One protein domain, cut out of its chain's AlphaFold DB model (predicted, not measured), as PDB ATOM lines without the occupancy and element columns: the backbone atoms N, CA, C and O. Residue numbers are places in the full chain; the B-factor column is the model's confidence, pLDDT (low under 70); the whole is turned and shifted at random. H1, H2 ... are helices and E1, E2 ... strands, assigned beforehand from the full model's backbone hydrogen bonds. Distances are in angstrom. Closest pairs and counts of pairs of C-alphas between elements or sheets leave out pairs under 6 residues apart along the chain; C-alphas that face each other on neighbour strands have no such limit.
ATOM      1  N   ASP A  20     262.482 223.347 193.761       93.56
ATOM      2  CA  ASP A  20     261.647 222.308 194.372       93.56
ATOM      3  C   ASP A  20     262.458 221.011 194.490       93.56
ATOM      4  O   ASP A  20     262.472 220.353 195.536       93.56
ATOM      5  N   ARG A  21     263.226 220.675 193.442       95.50
ATOM      6  CA  ARG A  21     264.119 219.514 193.470       95.50
ATOM      7  C   ARG A  21     265.208 219.678 194.523       95.50
ATOM      8  O   ARG A  21     265.426 218.740 195.290       95.50
ATOM      9  N   VAL A  22     265.860 220.841 194.597       95.69
ATOM     10  CA  VAL A  22     266.886 221.098 195.623       95.69
ATOM     11  C   VAL A  22     266.298 221.012 197.032       95.69
ATOM     12  O   VAL A  22     266.869 220.315 197.865       95.69
ATOM     13  N   GLN A  23     265.141 221.630 197.290       91.50
ATOM     14  CA  GLN A  23     264.488 221.583 198.602       91.50
ATOM     15  C   GLN A  23     264.165 220.140 199.027       91.50
ATOM     16  O   GLN A  23     264.390 219.789 200.181       91.50
ATOM     17  N   SER A  24     263.717 219.279 198.101       92.81
ATOM     18  CA  SER A  24     263.448 217.861 198.401       92.81
ATOM     19  C   SER A  24     264.703 217.040 198.729       92.81
ATOM     20  O   SER A  24     264.617 216.084 199.490       92.81
ATOM     21  N   LEU A  25     265.862 217.418 198.176       95.69
ATOM     22  CA  LEU A  25     267.141 216.729 198.388       95.69
ATOM     23  C   LEU A  25     267.905 217.232 199.620       95.69
ATOM     24  O   LEU A  25     268.756 216.517 200.142       95.69
ATOM     25  N   MET A  26     267.624 218.449 200.093       94.62
ATOM     26  CA  MET A  26     268.322 219.048 201.235       94.62
ATOM     27  C   MET A  26     268.341 218.142 202.485       94.62
ATOM     28  O   MET A  26     269.437 217.940 203.018       94.62
ATOM     29  N   PRO A  27     267.220 217.518 202.919       93.56
ATOM     30  CA  PRO A  27     267.226 216.621 204.078       93.56
ATOM     31  C   PRO A  27     268.116 215.386 203.901       93.56
ATOM     32  O   PRO A  27     268.757 214.953 204.857       93.56
ATOM     33  N   GLU A  28     268.219 214.848 202.680       95.25
ATOM     34  CA  GLU A  28     269.110 213.718 202.361       95.25
ATOM     35  C   GLU A  28     270.594 214.097 202.518       95.25
ATOM     36  O   GLU A  28     271.442 213.239 202.760       95.25
ATOM     37  N   CYS A  29     270.908 215.392 202.433       93.38
ATOM     38  CA  CYS A  29     272.238 215.956 202.659       93.38
ATOM     39  C   CYS A  29     272.421 216.561 204.064       93.38
ATOM     40  O   CYS A  29     273.414 217.248 204.299       93.38
ATOM     41  N   GLY A  30     271.488 216.335 204.998       91.31
ATOM     42  CA  GLY A  30     271.563 216.860 206.367       91.31
ATOM     43  C   GLY A  30     271.253 218.356 206.501       91.31
ATOM     44  O   GLY A  30     271.599 218.962 207.512       91.31
ATOM     45  N   ILE A  31     270.616 218.957 205.494       89.94
ATOM     46  CA  ILE A  31     270.165 220.350 205.505       89.94
ATOM     47  C   ILE A  31     268.655 220.368 205.748       89.94
ATOM     48  O   ILE A  31     267.900 219.754 205.001       89.94
ATOM     49  N   GLU A  32     268.199 221.099 206.763       87.44
ATOM     50  CA  GLU A  32     266.771 221.270 207.051       87.44
ATOM     51  C   GLU A  32     266.281 222.627 206.506       87.44
ATOM     52  O   GLU A  32     266.537 223.670 207.125       87.44
ATOM     53  N   PRO A  33     265.618 222.662 205.332       83.38
ATOM     54  CA  PRO A  33     265.092 223.901 204.784       83.38
ATOM     55  C   PRO A  33     263.824 224.344 205.493       83.38
ATOM     56  O   PRO A  33     263.017 223.535 205.957       83.38
ATOM     57  N   LYS A  34     263.581 225.655 205.477       82.69
ATOM     58  CA  LYS A  34     262.235 226.166 205.712       82.69
ATOM     59  C   LYS A  34     261.308 225.560 204.661       82.69
ATOM     60  O   LYS A  34     261.619 225.519 203.472       82.69
ATOM     61  N   ALA A  35     260.140 225.115 205.105       75.31
ATOM     62  CA  ALA A  35     259.150 224.543 204.201       75.31
ATOM     63  C   ALA A  35     258.536 225.593 203.250       75.31
ATOM     64  O   ALA A  35     258.059 225.238 202.176       75.31
ATOM     65  N   LEU A  36     258.586 226.883 203.602       82.19
ATOM     66  CA  LEU A  36     258.114 227.965 202.742       82.19
ATOM     67  C   LEU A  36     259.167 228.329 201.680       82.19
ATOM     68  O   LEU A  36     260.322 228.611 202.010       82.19
ATOM     69  N   ILE A  37     258.738 228.365 200.417       86.44
ATOM     70  CA  ILE A  37     259.464 229.001 199.312       86.44
ATOM     71  C   ILE A  37     258.833 230.374 199.075       86.44
ATOM     72  O   ILE A  37     257.631 230.478 198.833       86.44
ATOM     73  N   GLU A  38     259.651 231.417 199.148       87.06
ATOM     74  CA  GLU A  38     259.270 232.790 198.827       87.06
ATOM     75  C   GLU A  38     259.285 233.016 197.311       87.06
ATOM     76  O   GLU A  38     260.080 232.405 196.591       87.06
ATOM     77  N   GLY A  39     258.441 233.933 196.831       89.94
ATOM     78  CA  GLY A  39     258.313 234.265 195.412       89.94
ATOM     79  C   GLY A  39     257.034 233.706 194.774       89.94
ATOM     80  O   GLY A  39     256.100 233.338 195.485       89.94
ATOM     81  N   PRO A  40     256.938 233.701 193.431       93.00
ATOM     82  CA  PRO A  40     255.814 233.083 192.731       93.00
ATOM     83  C   PRO A  40     255.782 231.558 192.960       93.00
ATOM     84  O   PRO A  40     256.801 230.962 193.331       93.00
ATOM     85  N   PRO A  41     254.644 230.896 192.684       93.94
ATOM     86  CA  PRO A  41     254.581 229.440 192.701       93.94
ATOM     87  C   PRO A  41     255.423 228.844 191.562       93.94
ATOM     88  O   PRO A  41     256.007 229.560 190.743       93.94
ATOM     89  N   ARG A  42     255.494 227.510 191.497       95.12
ATOM     90  CA  ARG A  42     256.121 226.802 190.374       95.12
ATOM     91  C   ARG A  42     255.411 227.141 189.055       95.12
ATOM     92  O   ARG A  42     254.184 227.200 189.005       95.12
ATOM     93  N   ARG A  43     256.205 227.354 188.002       96.88
ATOM     94  CA  ARG A  43     255.779 227.805 186.670       96.88
ATOM     95  C   ARG A  43     256.638 227.174 185.582       96.88
ATOM     96  O   ARG A  43     257.815 226.912 185.832       96.88
ATOM     97  N   GLU A  44     256.075 227.011 184.390       97.25
ATOM     98  CA  GLU A  44     256.810 226.603 183.187       97.25
ATOM     99  C   GLU A  44     257.749 227.713 182.706       97.25
ATOM    100  O   GLU A  44     258.875 227.441 182.290       97.25
ATOM    101  N   VAL A  45     257.327 228.978 182.827       97.94
ATOM    102  CA  VAL A  45     258.185 230.147 182.612       97.94
ATOM    103  C   VAL A  45     258.373 230.873 183.947       97.94
ATOM    104  O   VAL A  45     257.533 231.697 184.334       97.94
ATOM    105  N   PRO A  46     259.463 230.584 184.686       98.19
ATOM    106  CA  PRO A  46     259.738 231.238 185.959       98.19
ATOM    107  C   PRO A  46     259.838 232.758 185.794       98.19
ATOM    108  O   PRO A  46     260.494 233.240 184.873       98.19
ATOM    109  N   ILE A  47     259.241 233.508 186.721       98.19
ATOM    110  CA  ILE A  47     259.282 234.978 186.781       98.19
ATOM    111  C   ILE A  47     259.981 235.427 188.066       98.19
ATOM    112  O   ILE A  47     259.889 234.738 189.081       98.19
ATOM    113  N   LEU A  48     260.656 236.579 188.036       97.81
ATOM    114  CA  LEU A  48     261.420 237.115 189.169       97.81
ATOM    115  C   LEU A  48     262.385 236.063 189.741       97.81
ATOM    116  O   LEU A  48     263.237 235.556 189.015       97.81
ATOM    117  N   LEU A  49     262.258 235.716 191.020       97.44
ATOM    118  CA  LEU A  49     262.988 234.617 191.634       97.44
ATOM    119  C   LEU A  49     262.119 233.883 192.653       97.44
ATOM    120  O   LEU A  49     261.170 234.450 193.195       97.44
ATOM    121  N   ARG A  50     262.484 232.630 192.917       94.19
ATOM    122  CA  ARG A  50     262.006 231.825 194.044       94.19
ATOM    123  C   ARG A  50     263.177 231.537 194.969       94.19
ATOM    124  O   ARG A  50     264.266 231.261 194.468       94.19
ATOM    125  N   GLN A  51     262.967 231.564 196.279       92.44
ATOM    126  CA  GLN A  51     264.040 231.312 197.246       92.44
ATOM    127  C   GLN A  51     263.552 230.654 198.532       92.44
ATOM    128  O   GLN A  51     262.388 230.775 198.908       92.44
ATOM    129  N   THR A  52     264.452 229.958 199.220       88.00
ATOM    130  CA  THR A  52     264.215 229.454 200.576       88.00
ATOM    131  C   THR A  52     265.508 229.477 201.386       88.00
ATOM    132  O   THR A  52     266.606 229.506 200.827       88.00
ATOM    133  N   SER A  53     265.376 229.474 202.711       88.12
ATOM    134  CA  SER A  53     266.496 229.517 203.653       88.12
ATOM    135  C   SER A  53     266.521 228.288 204.552       88.12
ATOM    136  O   SER A  53     265.520 227.597 204.729       88.12
ATOM    137  N   PHE A  54     267.682 228.014 205.136       86.00
ATOM    138  CA  PHE A  54     267.909 226.898 206.049       86.00
ATOM    139  C   PHE A  54     268.904 227.299 207.134       86.00
ATOM    140  O   PHE A  54     269.716 228.209 206.951       86.00
ATOM    141  N   LYS A  55     268.865 226.622 208.280       82.06
ATOM    142  CA  LYS A  55     269.884 226.809 209.317       82.06
ATOM    143  C   LYS A  55     271.175 226.131 208.858       82.06
ATOM    144  O   LYS A  55     271.172 224.928 208.628       82.06
ATOM    145  N   ALA A  56     272.259 226.893 208.706       80.19
ATOM    146  CA  ALA A  56     273.521 226.360 208.196       80.19
ATOM    147  C   ALA A  56     274.481 225.959 209.322       80.19
ATOM    148  O   ALA A  56     275.012 224.853 209.310       80.19
ATOM    149  N   LEU A  57     274.716 226.850 210.290       79.56
ATOM    150  CA  LEU A  57     275.690 226.623 211.359       79.56
ATOM    151  C   LEU A  57     275.355 227.443 212.612       79.56
ATOM    152  O   LEU A  57     274.887 228.577 212.519       79.56
ATOM    153  N   GLU A  58     275.649 226.888 213.788       76.62
ATOM    154  CA  GLU A  58     275.758 227.659 215.029       76.62
ATOM    155  C   GLU A  58     277.227 227.994 215.288       76.62
ATOM    156  O   GLU A  58     278.072 227.099 215.327       76.62
ATOM    157  N   GLU A  59     277.542 229.276 215.477       79.69
ATOM    158  CA  GLU A  59     278.912 229.716 215.745       79.69
ATOM    159  C   GLU A  59     279.046 230.245 217.180       79.69
ATOM    160  O   GLU A  59     278.221 231.050 217.626       79.69
ATOM    161  N   PRO A  60     280.080 229.832 217.932       80.38
ATOM    162  CA  PRO A  60     280.335 230.391 219.252       80.38
ATOM    163  C   PRO A  60     280.772 231.857 219.144       80.38
ATOM    164  O   PRO A  60     281.553 232.225 218.267       80.38
ATOM    165  N   VAL A  61     280.312 232.690 220.081       83.00
ATOM    166  CA  VAL A  61     280.783 234.074 220.241       83.00
ATOM    167  C   VAL A  61     281.524 234.188 221.556       83.00
ATOM    168  O   VAL A  61     280.984 233.891 222.624       83.00
ATOM    169  N   MET A  62     282.768 234.642 221.468       81.50
ATOM    170  CA  MET A  62     283.605 234.911 222.628       81.50
ATOM    171  C   MET A  62     283.485 236.384 223.001       81.50
ATOM    172  O   MET A  62     283.784 237.260 222.190       81.50
ATOM    173  N   PHE A  63     283.069 236.651 224.234       83.38
ATOM    174  CA  PHE A  63     283.108 237.990 224.807       83.38
ATOM    175  C   PHE A  63     284.413 238.187 225.583       83.38
ATOM    176  O   PHE A  63     285.038 237.229 226.046       83.38
ATOM    177  N   ALA A  64     284.830 239.444 225.740       82.25
ATOM    178  CA  ALA A  64     285.951 239.772 226.615       82.25
ATOM    179  C   ALA A  64     285.665 239.286 228.052       82.25
ATOM    180  O   ALA A  64     284.539 239.409 228.531       82.25
ATOM    181  N   GLY A  65     286.676 238.727 228.727       81.00
ATOM    182  CA  GLY A  65     286.525 238.146 230.072       81.00
ATOM    183  C   GLY A  65     286.111 236.667 230.107       81.00
ATOM    184  O   GLY A  65     285.532 236.231 231.090       81.00
ATOM    185  N   GLU A  66     286.385 235.900 229.043       67.00
ATOM    186  CA  GLU A  66     286.120 234.446 228.936       67.00
ATOM    187  C   GLU A  66     284.642 234.024 229.044       67.00
ATOM    188  O   GLU A  66     284.321 232.839 229.166       67.00
ATOM    189  N   HIS A  67     283.713 234.969 228.911       72.12
ATOM    190  CA  HIS A  67     282.293 234.655 228.828       72.12
ATOM    191  C   HIS A  67     281.951 234.081 227.445       72.12
ATOM    192  O   HIS A  67     282.217 234.695 226.407       72.12
ATOM    193  N   ARG A  68     281.342 232.890 227.434       71.00
ATOM    194  CA  ARG A  68     280.867 232.219 226.217       71.00
ATOM    195  C   ARG A  68     279.408 232.572 225.954       71.00
ATOM    196  O   ARG A  68     278.568 232.393 226.832       71.00
ATOM    197  N   GLY A  69     279.108 233.010 224.736       72.25
ATOM    198  CA  GLY A  69     277.753 233.025 224.190       72.25
ATOM    199  C   GLY A  69     277.699 232.328 222.835       72.25
ATOM    200  O   GLY A  69     278.695 231.787 222.351       72.25
ATOM    201  N   THR A  70     276.529 232.336 222.209       63.28
ATOM    202  CA  THR A  70     276.302 231.699 220.906       63.28
ATOM    203  C   THR A  70     275.685 232.687 219.924       63.28
ATOM    204  O   THR A  70     274.783 233.453 220.264       63.28
ATOM    205  N   HIS A  71     276.173 232.674 218.683       66.38
ATOM    206  CA  HIS A  71     275.516 233.304 217.548       66.38
ATOM    207  C   HIS A  71     274.735 232.232 216.795       66.38
ATOM    208  O   HIS A  71     275.296 231.404 216.080       66.38
ATOM    209  N   SER A  72     273.417 232.250 216.971       55.94
ATOM    210  CA  SER A  72     272.515 231.211 216.458       55.94
ATOM    211  C   SER A  72     272.063 231.433 215.002       55.94
ATOM    212  O   SER A  72     271.072 230.860 214.565       55.94
ATOM    213  N   ALA A  73     272.727 232.312 214.242       59.88
ATOM    214  CA  ALA A  73     272.095 232.955 213.084       59.88
ATOM    215  C   ALA A  73     272.901 232.918 211.774       59.88
ATOM    216  O   ALA A  73     272.801 233.856 210.982       59.88
ATOM    217  N   ARG A  74     273.691 231.866 211.505       73.19
ATOM    218  CA  ARG A  74     274.171 231.637 210.130       73.19
ATOM    219  C   ARG A  74     273.133 230.829 209.367       73.19
ATOM    220  O   ARG A  74     272.981 229.624 209.578       73.19
ATOM    221  N   PHE A  75     272.423 231.515 208.486       81.19
ATOM    222  CA  PHE A  75     271.467 230.908 207.575       81.19
ATOM    223  C   PHE A  75     272.120 230.709 206.213       81.19
ATOM    224  O   PHE A  75     272.903 231.539 205.758       81.19
ATOM    225  N   GLY A  76     271.820 229.579 205.588       87.81
ATOM    226  CA  GLY A  76     272.046 229.385 204.168       87.81
ATOM    227  C   GLY A  76     270.786 229.754 203.397       87.81
ATOM    228  O   GLY A  76     269.682 229.756 203.947       87.81
ATOM    229  N   GLU A  77     270.958 230.048 202.119       91.56
ATOM    230  CA  GLU A  77     269.872 230.384 201.207       91.56
ATOM    231  C   GLU A  77     270.142 229.727 199.851       91.56
ATOM    232  O   GLU A  77     271.293 229.453 199.507       91.56
ATOM    233  N   ILE A  78     269.084 229.439 199.099       94.38
ATOM    234  CA  ILE A  78     269.133 228.937 197.723       94.38
ATOM    235  C   ILE A  78     268.099 229.697 196.890       94.38
ATOM    236  O   ILE A  78     266.985 229.932 197.363       94.38
ATOM    237  N   GLU A  79     268.437 230.034 195.644       96.62
ATOM    238  CA  GLU A  79     267.535 230.765 194.750       96.62
ATOM    239  C   GLU A  79     267.423 230.139 193.351       96.62
ATOM    240  O   GLU A  79     268.375 229.584 192.798       96.62
ATOM    241  N   GLN A  80     266.254 230.293 192.737       98.19
ATOM    242  CA  GLN A  80     265.996 230.033 191.325       98.19
ATOM    243  C   GLN A  80     265.552 231.337 190.663       98.19
ATOM    244  O   GLN A  80     264.501 231.879 190.995       98.19
ATOM    245  N   ARG A  81     266.336 231.817 189.692       98.38
ATOM    246  CA  ARG A  81     266.066 233.066 188.959       98.38
ATOM    247  C   ARG A  81     265.357 232.808 187.634       98.38
ATOM    248  O   ARG A  81     265.862 232.051 186.799       98.38
ATOM    249  N   GLY A  82     264.216 233.468 187.465       98.44
ATOM    250  CA  GLY A  82     263.393 233.512 186.263       98.44
ATOM    251  C   GLY A  82     263.574 234.798 185.460       98.44
ATOM    252  O   GLY A  82     264.614 235.453 185.535       98.44
ATOM    253  N   VAL A  83     262.565 235.149 184.662       98.69
ATOM    254  CA  VAL A  83     262.569 236.337 183.800       98.69
ATOM    255  C   VAL A  83     262.268 237.625 184.574       98.69
ATOM    256  O   VAL A  83     261.403 237.656 185.453       98.69
ATOM    257  N   ALA A  84     262.956 238.705 184.211       98.69
ATOM    258  CA  ALA A  84     262.689 240.057 184.678       98.69
ATOM    259  C   ALA A  84     261.348 240.571 184.135       98.69
ATOM    260  O   ALA A  84     261.053 240.469 182.939       98.69
ATOM    261  N   LEU A  85     260.538 241.156 185.015       98.62
ATOM    262  CA  LEU A  85     259.225 241.689 184.659       98.62
ATOM    263  C   LEU A  85     259.305 243.158 184.234       98.62
ATOM    264  O   LEU A  85     260.130 243.929 184.722       98.62
ATOM    265  N   PHE A 135     262.602 240.683 177.148       98.56
ATOM    266  CA  PHE A 135     263.223 239.705 176.259       98.56
ATOM    267  C   PHE A 135     264.436 240.279 175.531       98.56
ATOM    268  O   PHE A 135     264.509 241.442 175.144       98.56
ATOM    269  N   ARG A 136     265.420 239.417 175.294       98.50
ATOM    270  CA  ARG A 136     266.578 239.685 174.451       98.50
ATOM    271  C   ARG A 136     266.358 239.053 173.088       98.50
ATOM    272  O   ARG A 136     266.209 237.841 172.977       98.50
ATOM    273  N   TYR A 137     266.403 239.875 172.052       98.06
ATOM    274  CA  TYR A 137     266.216 239.447 170.673       98.06
ATOM    275  C   TYR A 137     267.564 239.186 170.000       98.06
ATOM    276  O   TYR A 137     268.534 239.927 170.193       98.06
ATOM    277  N   ARG A 138     267.622 238.120 169.202       97.50
ATOM    278  CA  ARG A 138     268.786 237.749 168.392       97.50
ATOM    279  C   ARG A 138     268.331 237.231 167.035       97.50
ATOM    280  O   ARG A 138     267.371 236.467 166.972       97.50
ATOM    281  N   LEU A 139     269.035 237.602 165.969       97.12
ATOM    282  CA  LEU A 139     268.839 236.992 164.656       97.12
ATOM    283  C   LEU A 139     269.418 235.576 164.634       97.12
ATOM    284  O   LEU A 139     270.492 235.306 165.181       97.12
ATOM    285  N   THR A 140     268.696 234.655 164.011       97.38
ATOM    286  CA  THR A 140     269.241 233.346 163.642       97.38
ATOM    287  C   THR A 140     270.117 233.486 162.393       97.38
ATOM    288  O   THR A 140     270.028 234.505 161.705       97.38
ATOM    289  N   PRO A 141     270.931 232.475 162.035       96.75
ATOM    290  CA  PRO A 141     271.661 232.493 160.765       96.75
ATOM    291  C   PRO A 141     270.749 232.740 159.552       96.75
ATOM    292  O   PRO A 141     271.095 233.511 158.661       96.75
ATOM    293  N   THR A 142     269.546 232.155 159.557       95.12
ATOM    294  CA  THR A 142     268.522 232.390 158.530       95.12
ATOM    295  C   THR A 142     268.004 233.828 158.566       95.12
ATOM    296  O   THR A 142     267.883 234.464 157.522       95.12
ATOM    297  N   GLY A 143     267.738 234.377 159.754       95.38
ATOM    298  CA  GLY A 143     267.310 235.770 159.898       95.38
ATOM    299  C   GLY A 143     268.351 236.776 159.419       95.38
ATOM    300  O   GLY A 143     267.990 237.779 158.810       95.38
ATOM    301  N   GLU A 144     269.638 236.483 159.614       95.06
ATOM    302  CA  GLU A 144     270.735 237.327 159.134       95.06
ATOM    303  C   GLU A 144     270.754 237.410 157.598       95.06
ATOM    304  O   GLU A 144     270.882 238.499 157.038       95.06
ATOM    305  N   ALA A 145     270.524 236.290 156.902       94.00
ATOM    306  CA  ALA A 145     270.404 236.267 155.441       94.00
ATOM    307  C   ALA A 145     269.203 237.083 154.923       94.00
ATOM    308  O   ALA A 145     269.240 237.611 153.812       94.00
ATOM    309  N   HIS A 146     268.155 237.233 155.738       92.69
ATOM    310  CA  HIS A 146     266.950 237.999 155.409       92.69
ATOM    311  C   HIS A 146     266.898 239.382 156.063       92.69
ATOM    312  O   HIS A 146     265.858 240.032 156.013       92.69
ATOM    313  N   ARG A 147     268.003 239.879 156.631       90.31
ATOM    314  CA  ARG A 147     268.046 241.126 157.415       90.31
ATOM    315  C   ARG A 147     267.465 242.349 156.699       90.31
ATOM    316  O   ARG A 147     266.881 243.221 157.332       90.31
ATOM    317  N   GLN A 148     267.576 242.407 155.374       89.56
ATOM    318  CA  GLN A 148     267.024 243.501 154.564       89.56
ATOM    319  C   GLN A 148     265.484 243.559 154.565       89.56
ATOM    320  O   GLN A 148     264.913 244.597 154.223       89.56
ATOM    321  N   ALA A 149     264.814 242.466 154.946       89.06
ATOM    322  CA  ALA A 149     263.360 242.372 155.051       89.06
ATOM    323  C   ALA A 149     262.794 243.009 156.331       89.06
ATOM    324  O   ALA A 149     261.584 243.183 156.423       89.06
ATOM    325  N   PHE A 150     263.650 243.352 157.295       92.00
ATOM    326  CA  PHE A 150     263.258 243.872 158.599       92.00
ATOM    327  C   PHE A 150     263.091 245.390 158.517       92.00
ATOM    328  O   PHE A 150     263.830 246.082 157.797       92.00
ATOM    329  N   ARG A 151     262.125 245.922 159.257       92.38
ATOM    330  CA  ARG A 151     261.900 247.356 159.419       92.38
ATOM    331  C   ARG A 151     261.833 247.713 160.908       92.38
ATOM    332  O   ARG A 151     261.301 246.940 161.707       92.38
ATOM    333  N   PRO A 152     262.345 248.895 161.299       91.88
ATOM    334  CA  PRO A 152     262.141 249.403 162.648       91.88
ATOM    335  C   PRO A 152     260.647 249.484 162.975       91.88
ATOM    336  O   PRO A 152     259.867 250.006 162.180       91.88
ATOM    337  N   GLY A 153     260.258 248.971 164.140       89.25
ATOM    338  CA  GLY A 153     258.864 248.891 164.572       89.25
ATOM    339  C   GLY A 153     258.113 247.631 164.129       89.25
ATOM    340  O   GLY A 153     256.962 247.476 164.535       89.25
ATOM    341  N   ASP A 154     258.732 246.732 163.354       90.88
ATOM    342  CA  ASP A 154     258.127 245.436 163.029       90.88
ATOM    343  C   ASP A 154     257.785 244.651 164.302       90.88
ATOM    344  O   ASP A 154     258.572 244.583 165.255       90.88
ATOM    345  N   ASP A 155     256.624 243.992 164.289       90.38
ATOM    346  CA  ASP A 155     256.295 243.000 165.305       90.38
ATOM    347  C   ASP A 155     257.307 241.841 165.212       90.38
ATOM    348  O   ASP A 155     257.434 241.210 164.157       90.38
ATOM    349  N   PRO A 156     258.051 241.523 166.287       92.62
ATOM    350  CA  PRO A 156     258.969 240.396 166.270       92.62
ATOM    351  C   PRO A 156     258.262 239.039 166.146       92.62
ATOM    352  O   PRO A 156     258.925 238.064 165.800       92.62
ATOM    353  N   GLN A 157     256.959 238.930 166.428       93.12
ATOM    354  CA  GLN A 157     256.266 237.643 166.489       93.12
ATOM    355  C   GLN A 157     256.291 236.854 165.163       93.12
ATOM    356  O   GLN A 157     256.770 235.717 165.187       93.12
ATOM    357  N   PRO A 158     255.907 237.414 163.996       94.19
ATOM    358  CA  PRO A 158     256.017 236.695 162.722       94.19
ATOM    359  C   PRO A 158     257.457 236.297 162.368       94.19
ATOM    360  O   PRO A 158     257.694 235.286 161.708       94.19
ATOM    361  N   LEU A 159     258.443 237.086 162.803       95.12
ATOM    362  CA  LEU A 159     259.864 236.814 162.570       95.12
ATOM    363  C   LEU A 159     260.368 235.668 163.456       95.12
ATOM    364  O   LEU A 159     261.231 234.897 163.034       95.12
ATOM    365  N   ILE A 160     259.813 235.531 164.662       95.75
ATOM    366  CA  ILE A 160     260.060 234.398 165.557       95.75
ATOM    367  C   ILE A 160     259.436 233.121 164.989       95.75
ATOM    368  O   ILE A 160     260.112 232.099 164.922       95.75
ATOM    369  N   GLU A 161     258.193 233.179 164.507       94.94
ATOM    370  CA  GLU A 161     257.498 232.026 163.906       94.94
ATOM    371  C   GLU A 161     258.196 231.504 162.646       94.94
ATOM    372  O   GLU A 161     258.272 230.297 162.425       94.94
ATOM    373  N   ARG A 162     258.787 232.400 161.846       95.19
ATOM    374  CA  ARG A 162     259.640 232.038 160.698       95.19
ATOM    375  C   ARG A 162     261.012 231.487 161.098       95.19
ATOM    376  O   ARG A 162     261.782 231.086 160.228       95.19
ATOM    377  N   GLY A 163     261.359 231.520 162.384       96.19
ATOM    378  CA  GLY A 163     262.675 231.134 162.887       96.19
ATOM    379  C   GLY A 163     263.792 232.100 162.486       96.19
ATOM    380  O   GLY A 163     264.953 231.703 162.437       96.19
ATOM    381  N   TRP A 164     263.472 233.355 162.160       97.38
ATOM    382  CA  TRP A 164     264.449 234.392 161.801       97.38
ATOM    383  C   TRP A 164     264.958 235.150 163.029       97.38
ATOM    384  O   TRP A 164     266.106 235.587 163.070       97.38
ATOM    385  N   VAL A 165     264.117 235.276 164.052       97.31
ATOM    386  CA  VAL A 165     264.440 235.895 165.338       97.31
ATOM    387  C   VAL A 165     264.227 234.872 166.445       97.31
ATOM    388  O   VAL A 165     263.295 234.080 166.404       97.31
ATOM    389  N   VAL A 166     265.067 234.910 167.472       97.69
ATOM    390  CA  VAL A 166     264.811 234.245 168.752       97.69
ATOM    391  C   VAL A 166     264.664 235.323 169.815       97.69
ATOM    392  O   VAL A 166     265.505 236.219 169.906       97.69
ATOM    393  N   ALA A 167     263.603 235.231 170.612       97.81
ATOM    394  CA  ALA A 167     263.425 236.015 171.826       97.81
ATOM    395  C   ALA A 167     263.786 235.136 173.027       97.81
ATOM    396  O   ALA A 167     263.182 234.090 173.217       97.81
ATOM    397  N   GLN A 168     264.781 235.544 173.809       97.69
ATOM    398  CA  GLN A 168     265.216 234.840 175.015       97.69
ATOM    399  C   GLN A 168     264.824 235.663 176.245       97.69
ATOM    400  O   GLN A 168     265.103 236.864 176.248       97.69
ATOM    401  N   PRO A 169     264.217 235.077 177.285       98.06
ATOM    402  CA  PRO A 169     263.905 235.799 178.517       98.06
ATOM    403  C   PRO A 169     265.158 236.462 179.116       98.06
ATOM    404  O   PRO A 169     266.220 235.840 179.199       98.06
ATOM    405  N   ILE A 170     265.062 237.729 179.528       98.69
ATOM    406  CA  ILE A 170     266.137 238.381 180.288       98.69
ATOM    407  C   ILE A 170     266.015 237.940 181.746       98.69
ATOM    408  O   ILE A 170     264.977 238.160 182.359       98.69
ATOM    409  N   ILE A 171     267.058 237.309 182.286       98.50
ATOM    410  CA  ILE A 171     267.072 236.840 183.677       98.50
ATOM    411  C   ILE A 171     266.958 238.025 184.641       98.50
ATOM    412  O   ILE A 171     267.532 239.085 184.400       98.50
ATOM    413  N   TYR A 172     266.189 237.834 185.708       98.50
ATOM    414  CA  TYR A 172     266.055 238.783 186.803       98.50
ATOM    415  C   TYR A 172     267.289 238.744 187.709       98.50
ATOM    416  O   TYR A 172     267.587 237.719 188.324       98.50
ATOM    417  N   GLU A 173     267.995 239.865 187.797       97.88
ATOM    418  CA  GLU A 173     269.256 240.039 188.530       97.88
ATOM    419  C   GLU A 173     269.080 240.769 189.876       97.88
ATOM    420  O   GLU A 173     270.045 240.923 190.618       97.88
ATOM    421  N   ASP A 174     267.855 241.175 190.229       95.50
ATOM    422  CA  ASP A 174     267.565 241.880 191.488       95.50
ATOM    423  C   ASP A 174     266.958 240.936 192.545       95.50
ATOM    424  O   ASP A 174     267.146 239.716 192.491       95.50
ATOM    425  N   PHE A 175     266.244 241.495 193.529       92.06
ATOM    426  CA  PHE A 175     265.702 240.782 194.688       92.06
ATOM    427  C   PHE A 175     264.211 241.068 194.894       92.06
ATOM    428  O   PHE A 175     263.714 242.145 194.566       92.06
ATOM    429  N   LEU A 176     263.492 240.123 195.510       86.44
ATOM    430  CA  LEU A 176     262.107 240.355 195.922       86.44
ATOM    431  C   LEU A 176     262.046 241.476 196.983       86.44
ATOM    432  O   LEU A 176     262.831 241.468 197.933       86.44
ATOM    433  N   PRO A 177     261.085 242.414 196.888       63.72
ATOM    434  CA  PRO A 177     261.011 243.595 197.760       63.72
ATOM    435  C   PRO A 177     260.799 243.277 199.252       63.72
ATOM    436  O   PRO A 177     261.157 244.088 200.103       63.72
ATOM    437  N   VAL A 178     260.209 242.120 199.589       55.25
ATOM    438  CA  VAL A 178     259.799 241.773 200.968       55.25
ATOM    439  C   VAL A 178     260.777 240.815 201.666       55.25
ATOM    440  O   VAL A 178     260.783 240.731 202.896       55.25
ATOM    441  N   SER A 179     261.680 240.161 200.934       48.22
ATOM    442  CA  SER A 179     262.566 239.145 201.518       48.22
ATOM    443  C   SER A 179     263.629 239.734 202.452       48.22
ATOM    444  O   SER A 179     263.931 239.147 203.487       48.22
ATOM    445  N   ALA A 180     264.109 240.957 202.203       39.66
ATOM    446  CA  ALA A 180     265.059 241.607 203.111       39.66
ATOM    447  C   ALA A 180     264.451 241.900 204.500       39.66
ATOM    448  O   ALA A 180     265.116 241.709 205.513       39.66
ATOM    449  N   ALA A 181     263.182 242.317 204.579       35.88
ATOM    450  CA  ALA A 181     262.519 242.601 205.857       35.88
ATOM    451  C   ALA A 181     262.102 241.318 206.604       35.88
ATOM    452  O   ALA A 181     262.229 241.250 207.829       35.88
ATOM    453  N   GLY A 182     261.660 240.291 205.868       38.25
ATOM    454  CA  GLY A 182     261.264 238.988 206.412       38.25
ATOM    455  C   GLY A 182     262.434 238.167 206.965       38.25
ATOM    456  O   GLY A 182     262.279 237.494 207.984       38.25
ATOM    457  N   ILE A 183     263.633 238.274 206.378       42.97
ATOM    458  CA  ILE A 183     264.845 237.635 206.920       42.97
ATOM    459  C   ILE A 183     265.206 238.228 208.293       42.97
ATOM    460  O   ILE A 183     265.517 237.482 209.218       42.97
ATOM    461  N   PHE A 184     265.081 239.546 208.491       44.41
ATOM    462  CA  PHE A 184     265.317 240.143 209.814       44.41
ATOM    463  C   PHE A 184     264.195 239.846 210.821       44.41
ATOM    464  O   PHE A 184     264.488 239.669 212.001       44.41
ATOM    465  N   GLN A 185     262.932 239.759 210.386       36.75
ATOM    466  CA  GLN A 185     261.792 239.473 211.275       36.75
ATOM    467  C   GLN A 185     261.692 237.991 211.670       36.75
ATOM    468  O   GLN A 185     261.461 237.692 212.842       36.75
ATOM    469  N   SER A 186     261.938 237.058 210.744       37.12
ATOM    470  CA  SER A 186     261.909 235.613 211.030       37.12
ATOM    471  C   SER A 186     263.037 235.166 211.966       37.12
ATOM    472  O   SER A 186     262.861 234.209 212.715       37.12
ATOM    473  N   ASN A 187     264.144 235.912 212.015       37.16
ATOM    474  CA  ASN A 187     265.218 235.714 212.994       37.16
ATOM    475  C   ASN A 187     264.874 236.236 214.404       37.16
ATOM    476  O   ASN A 187     265.613 235.957 215.346       37.16
ATOM    477  N   LEU A 188     263.784 237.000 214.559       39.94
ATOM    478  CA  LEU A 188     263.384 237.659 215.811       39.94
ATOM    479  C   LEU A 188     262.052 237.144 216.392       39.94
ATOM    480  O   LEU A 188     261.634 237.626 217.440       39.94
ATOM    481  N   GLY A 189     261.396 236.171 215.750       32.62
ATOM    482  CA  GLY A 189     260.232 235.467 216.306       32.62
ATOM    483  C   GLY A 189     258.938 236.283 216.452       32.62
ATOM    484  O   GLY A 189     258.034 235.821 217.141       32.62
ATOM    485  N   ASN A 190     258.824 237.462 215.827       31.12
ATOM    486  CA  ASN A 190     257.646 238.334 215.946       31.12
ATOM    487  C   ASN A 190     256.833 238.450 214.649       31.12
ATOM    488  O   ASN A 190     257.380 238.373 213.548       31.12
ATOM    489  N   GLU A 191     255.524 238.679 214.816       36.28
ATOM    490  CA  GLU A 191     254.531 238.813 213.745       36.28
ATOM    491  C   GLU A 191     254.835 239.940 212.742       36.28
ATOM    492  O   GLU A 191     255.360 241.009 213.071       36.28
ATOM    493  N   VAL A 213     270.437 255.497 193.442       94.94
ATOM    494  CA  VAL A 213     270.292 254.094 193.026       94.94
ATOM    495  C   VAL A 213     269.752 254.030 191.600       94.94
ATOM    496  O   VAL A 213     268.901 254.831 191.207       94.94
ATOM    497  N   GLN A 214     270.260 253.082 190.813       95.88
ATOM    498  CA  GLN A 214     269.788 252.873 189.446       95.88
ATOM    499  C   GLN A 214     268.392 252.240 189.452       95.88
ATOM    500  O   GLN A 214     268.082 251.441 190.332       95.88
ATOM    501  N   ASP A 215     267.569 252.606 188.471       96.12
ATOM    502  CA  ASP A 215     266.261 251.994 188.231       96.12
ATOM    503  C   ASP A 215     266.447 250.704 187.423       96.12
ATOM    504  O   ASP A 215     266.911 250.728 186.275       96.12
ATOM    505  N   GLU A 216     266.101 249.568 188.019       96.06
ATOM    506  CA  GLU A 216     266.252 248.257 187.402       96.06
ATOM    507  C   GLU A 216     265.394 248.102 186.139       96.06
ATOM    508  O   GLU A 216     265.846 247.518 185.147       96.06
ATOM    509  N   PHE A 217     264.185 248.674 186.111       97.31
ATOM    510  CA  PHE A 217     263.302 248.583 184.948       97.31
ATOM    511  C   PHE A 217     263.909 249.292 183.747       97.31
ATOM    512  O   PHE A 217     263.805 248.800 182.620       97.31
ATOM    513  N   GLU A 218     264.576 250.417 183.984       98.25
ATOM    514  CA  GLU A 218     265.280 251.161 182.950       98.25
ATOM    515  C   GLU A 218     266.461 250.358 182.388       98.25
ATOM    516  O   GLU A 218     266.638 250.287 181.169       98.25
ATOM    517  N   LEU A 219     267.224 249.665 183.240       98.50
ATOM    518  CA  LEU A 219     268.316 248.791 182.800       98.50
ATOM    519  C   LEU A 219     267.815 247.623 181.939       98.50
ATOM    520  O   LEU A 219     268.389 247.343 180.877       98.50
ATOM    521  N   TYR A 220     266.726 246.962 182.342       98.69
ATOM    522  CA  TYR A 220     266.131 245.885 181.548       98.69
ATOM    523  C   TYR A 220     265.545 246.389 180.227       98.69
ATOM    524  O   TYR A 220     265.793 245.777 179.181       98.69
ATOM    525  N   ARG A 221     264.851 247.535 180.239       98.56
ATOM    526  CA  ARG A 221     264.339 248.194 179.028       98.56
ATOM    527  C   ARG A 221     265.472 248.486 178.051       98.56
ATOM    528  O   ARG A 221     265.406 248.095 176.887       98.56
ATOM    529  N   GLN A 222     266.555 249.103 178.523       98.50
ATOM    530  CA  GLN A 222     267.732 249.385 177.701       98.50
ATOM    531  C   GLN A 222     268.364 248.108 177.134       98.50
ATOM    532  O   GLN A 222     268.826 248.108 175.988       98.50
ATOM    533  N   ALA A 223     268.409 247.017 177.905       98.56
ATOM    534  CA  ALA A 223     268.940 245.735 177.448       98.56
ATOM    535  C   ALA A 223     268.087 245.120 176.325       98.56
ATOM    536  O   ALA A 223     268.647 244.652 175.322       98.56
ATOM    537  N   GLU A 224     266.760 245.160 176.457       98.50
ATOM    538  CA  GLU A 224     265.822 244.740 175.414       98.50
ATOM    539  C   GLU A 224     265.972 245.614 174.158       98.50
ATOM    540  O   GLU A 224     266.223 245.093 173.070       98.50
ATOM    541  N   GLU A 225     265.922 246.940 174.286       98.00
ATOM    542  CA  GLU A 225     266.031 247.871 173.154       98.00
ATOM    543  C   GLU A 225     267.364 247.767 172.421       98.00
ATOM    544  O   GLU A 225     267.427 247.834 171.193       98.00
ATOM    545  N   ARG A 226     268.464 247.583 173.156       98.31
ATOM    546  CA  ARG A 226     269.782 247.338 172.559       98.31
ATOM    547  C   ARG A 226     269.768 246.061 171.721       98.31
ATOM    548  O   ARG A 226     270.410 246.012 170.676       98.31
ATOM    549  N   SER A 227     269.050 245.030 172.164       98.00
ATOM    550  CA  SER A 227     268.906 243.787 171.406       98.00
ATOM    551  C   SER A 227     268.010 243.947 170.175       98.00
ATOM    552  O   SER A 227     268.399 243.500 169.099       98.00
ATOM    553  N   LYS A 228     266.900 244.689 170.285       96.62
ATOM    554  CA  LYS A 228     266.021 245.040 169.158       96.62
ATOM    555  C   LYS A 228     266.760 245.846 168.084       96.62
ATOM    556  O   LYS A 228     266.720 245.456 166.919       96.62
ATOM    557  N   ARG A 229     267.536 246.869 168.473       96.50
ATOM    558  CA  ARG A 229     268.400 247.652 167.561       96.50
ATOM    559  C   ARG A 229     269.383 246.774 166.792       96.50
ATOM    560  O   ARG A 229     269.520 246.895 165.579       96.50
ATOM    561  N   ARG A 230     270.033 245.821 167.472       94.94
ATOM    562  CA  ARG A 230     270.939 244.861 166.814       94.94
ATOM    563  C   ARG A 230     270.236 243.926 165.832       94.94
ATOM    564  O   ARG A 230     270.920 243.388 164.969       94.94
ATOM    565  N   CYS A 231     268.924 243.744 165.938       94.81
ATOM    566  CA  CYS A 231     268.120 242.980 164.984       94.81
ATOM    567  C   CYS A 231     267.469 243.854 163.896       94.81
ATOM    568  O   CYS A 231     266.842 243.304 162.999       94.81
ATOM    569  N   GLY A 232     267.604 245.186 163.953       93.31
ATOM    570  CA  GLY A 232     266.922 246.110 163.034       93.31
ATOM    571  C   GLY A 232     265.432 246.316 163.331       93.31
ATOM    572  O   GLY A 232     264.701 246.768 162.457       93.31
TER     573      GLY A 232
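AT A GLANCE: This is residues 20 to 85, 135 to 191 and 213 to 232 of the 234 residues of the protein "Uncharacterized protein conserved in bacteria" of Klebsiella pneumoniae (UniProt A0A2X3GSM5). A long two-stranded hairpin, E1 and E2, makes one end of a rod, and a small head makes the other: the short strand pair E3 and E4 with the long helix H5 packed on E3, and the short helices H2 and H3 at the far end. H1 and the unnamed stretch of residues 26 to 48 lie alongside the hairpin. The 143 printed residues include five named helices and four named strands, in the order H1 E1 E2 E3 H2 H3 E4 H4 H5, with both sheets antiparallel, and the class is mixed. The whole is extended, with a radius of gyration of the C-alphas of 22.8 A and spans of 77 by 38 by 28 A.

IN THESE COORDINATES: E1, residues 49 to 62, is 37.2 A long and begins at C-alpha 49 (262.988, 234.617, 191.634). E2, residues 68 to 81, is 40.1 A long. E3 is residues 135 to 139 and E4 residues 165 to 169. H5, residues 216 to 231, is 23.1 A long and ends at C-alpha 231 (268.120, 242.980, 164.984). The shorter helices are H1, residues 20 to 25, H2, 141 to 145, H3, 156 to 161, and H4, 179 to 186.

HOW THE PARTS SIT: E1 and E2 form a hairpin, with N 52 and O 78 3.1 A apart; E1 bends by 51 degrees at residue 57. H1 is near E1, and H4 is apart from both strands. E3 and E4 are antiparallel, with N 138 and O 166 2.9 A apart. The closest C-alphas of E3 and H5, Tyr 137 and Ser 227, are 5.2 A apart; those of H3 and E4, Leu 159 and Val 165, 5.4 A. Every O i to N i+4 pair is within hydrogen-bond range in H1, H2, H3 and H5, and 3 of 4 in H4.

THE WHOLE: The C-alphas farthest apart, of Gly 65 and Ala 149, are 78.6 A apart. Residues 86 to 134 and 192 to 212 are cut out, with C-alpha gaps of 9.5 A and 30.2 A. The link from H1 to E1 is long. The pLDDT is under 70 at residues 66, 70 to 73 and 177 to 191.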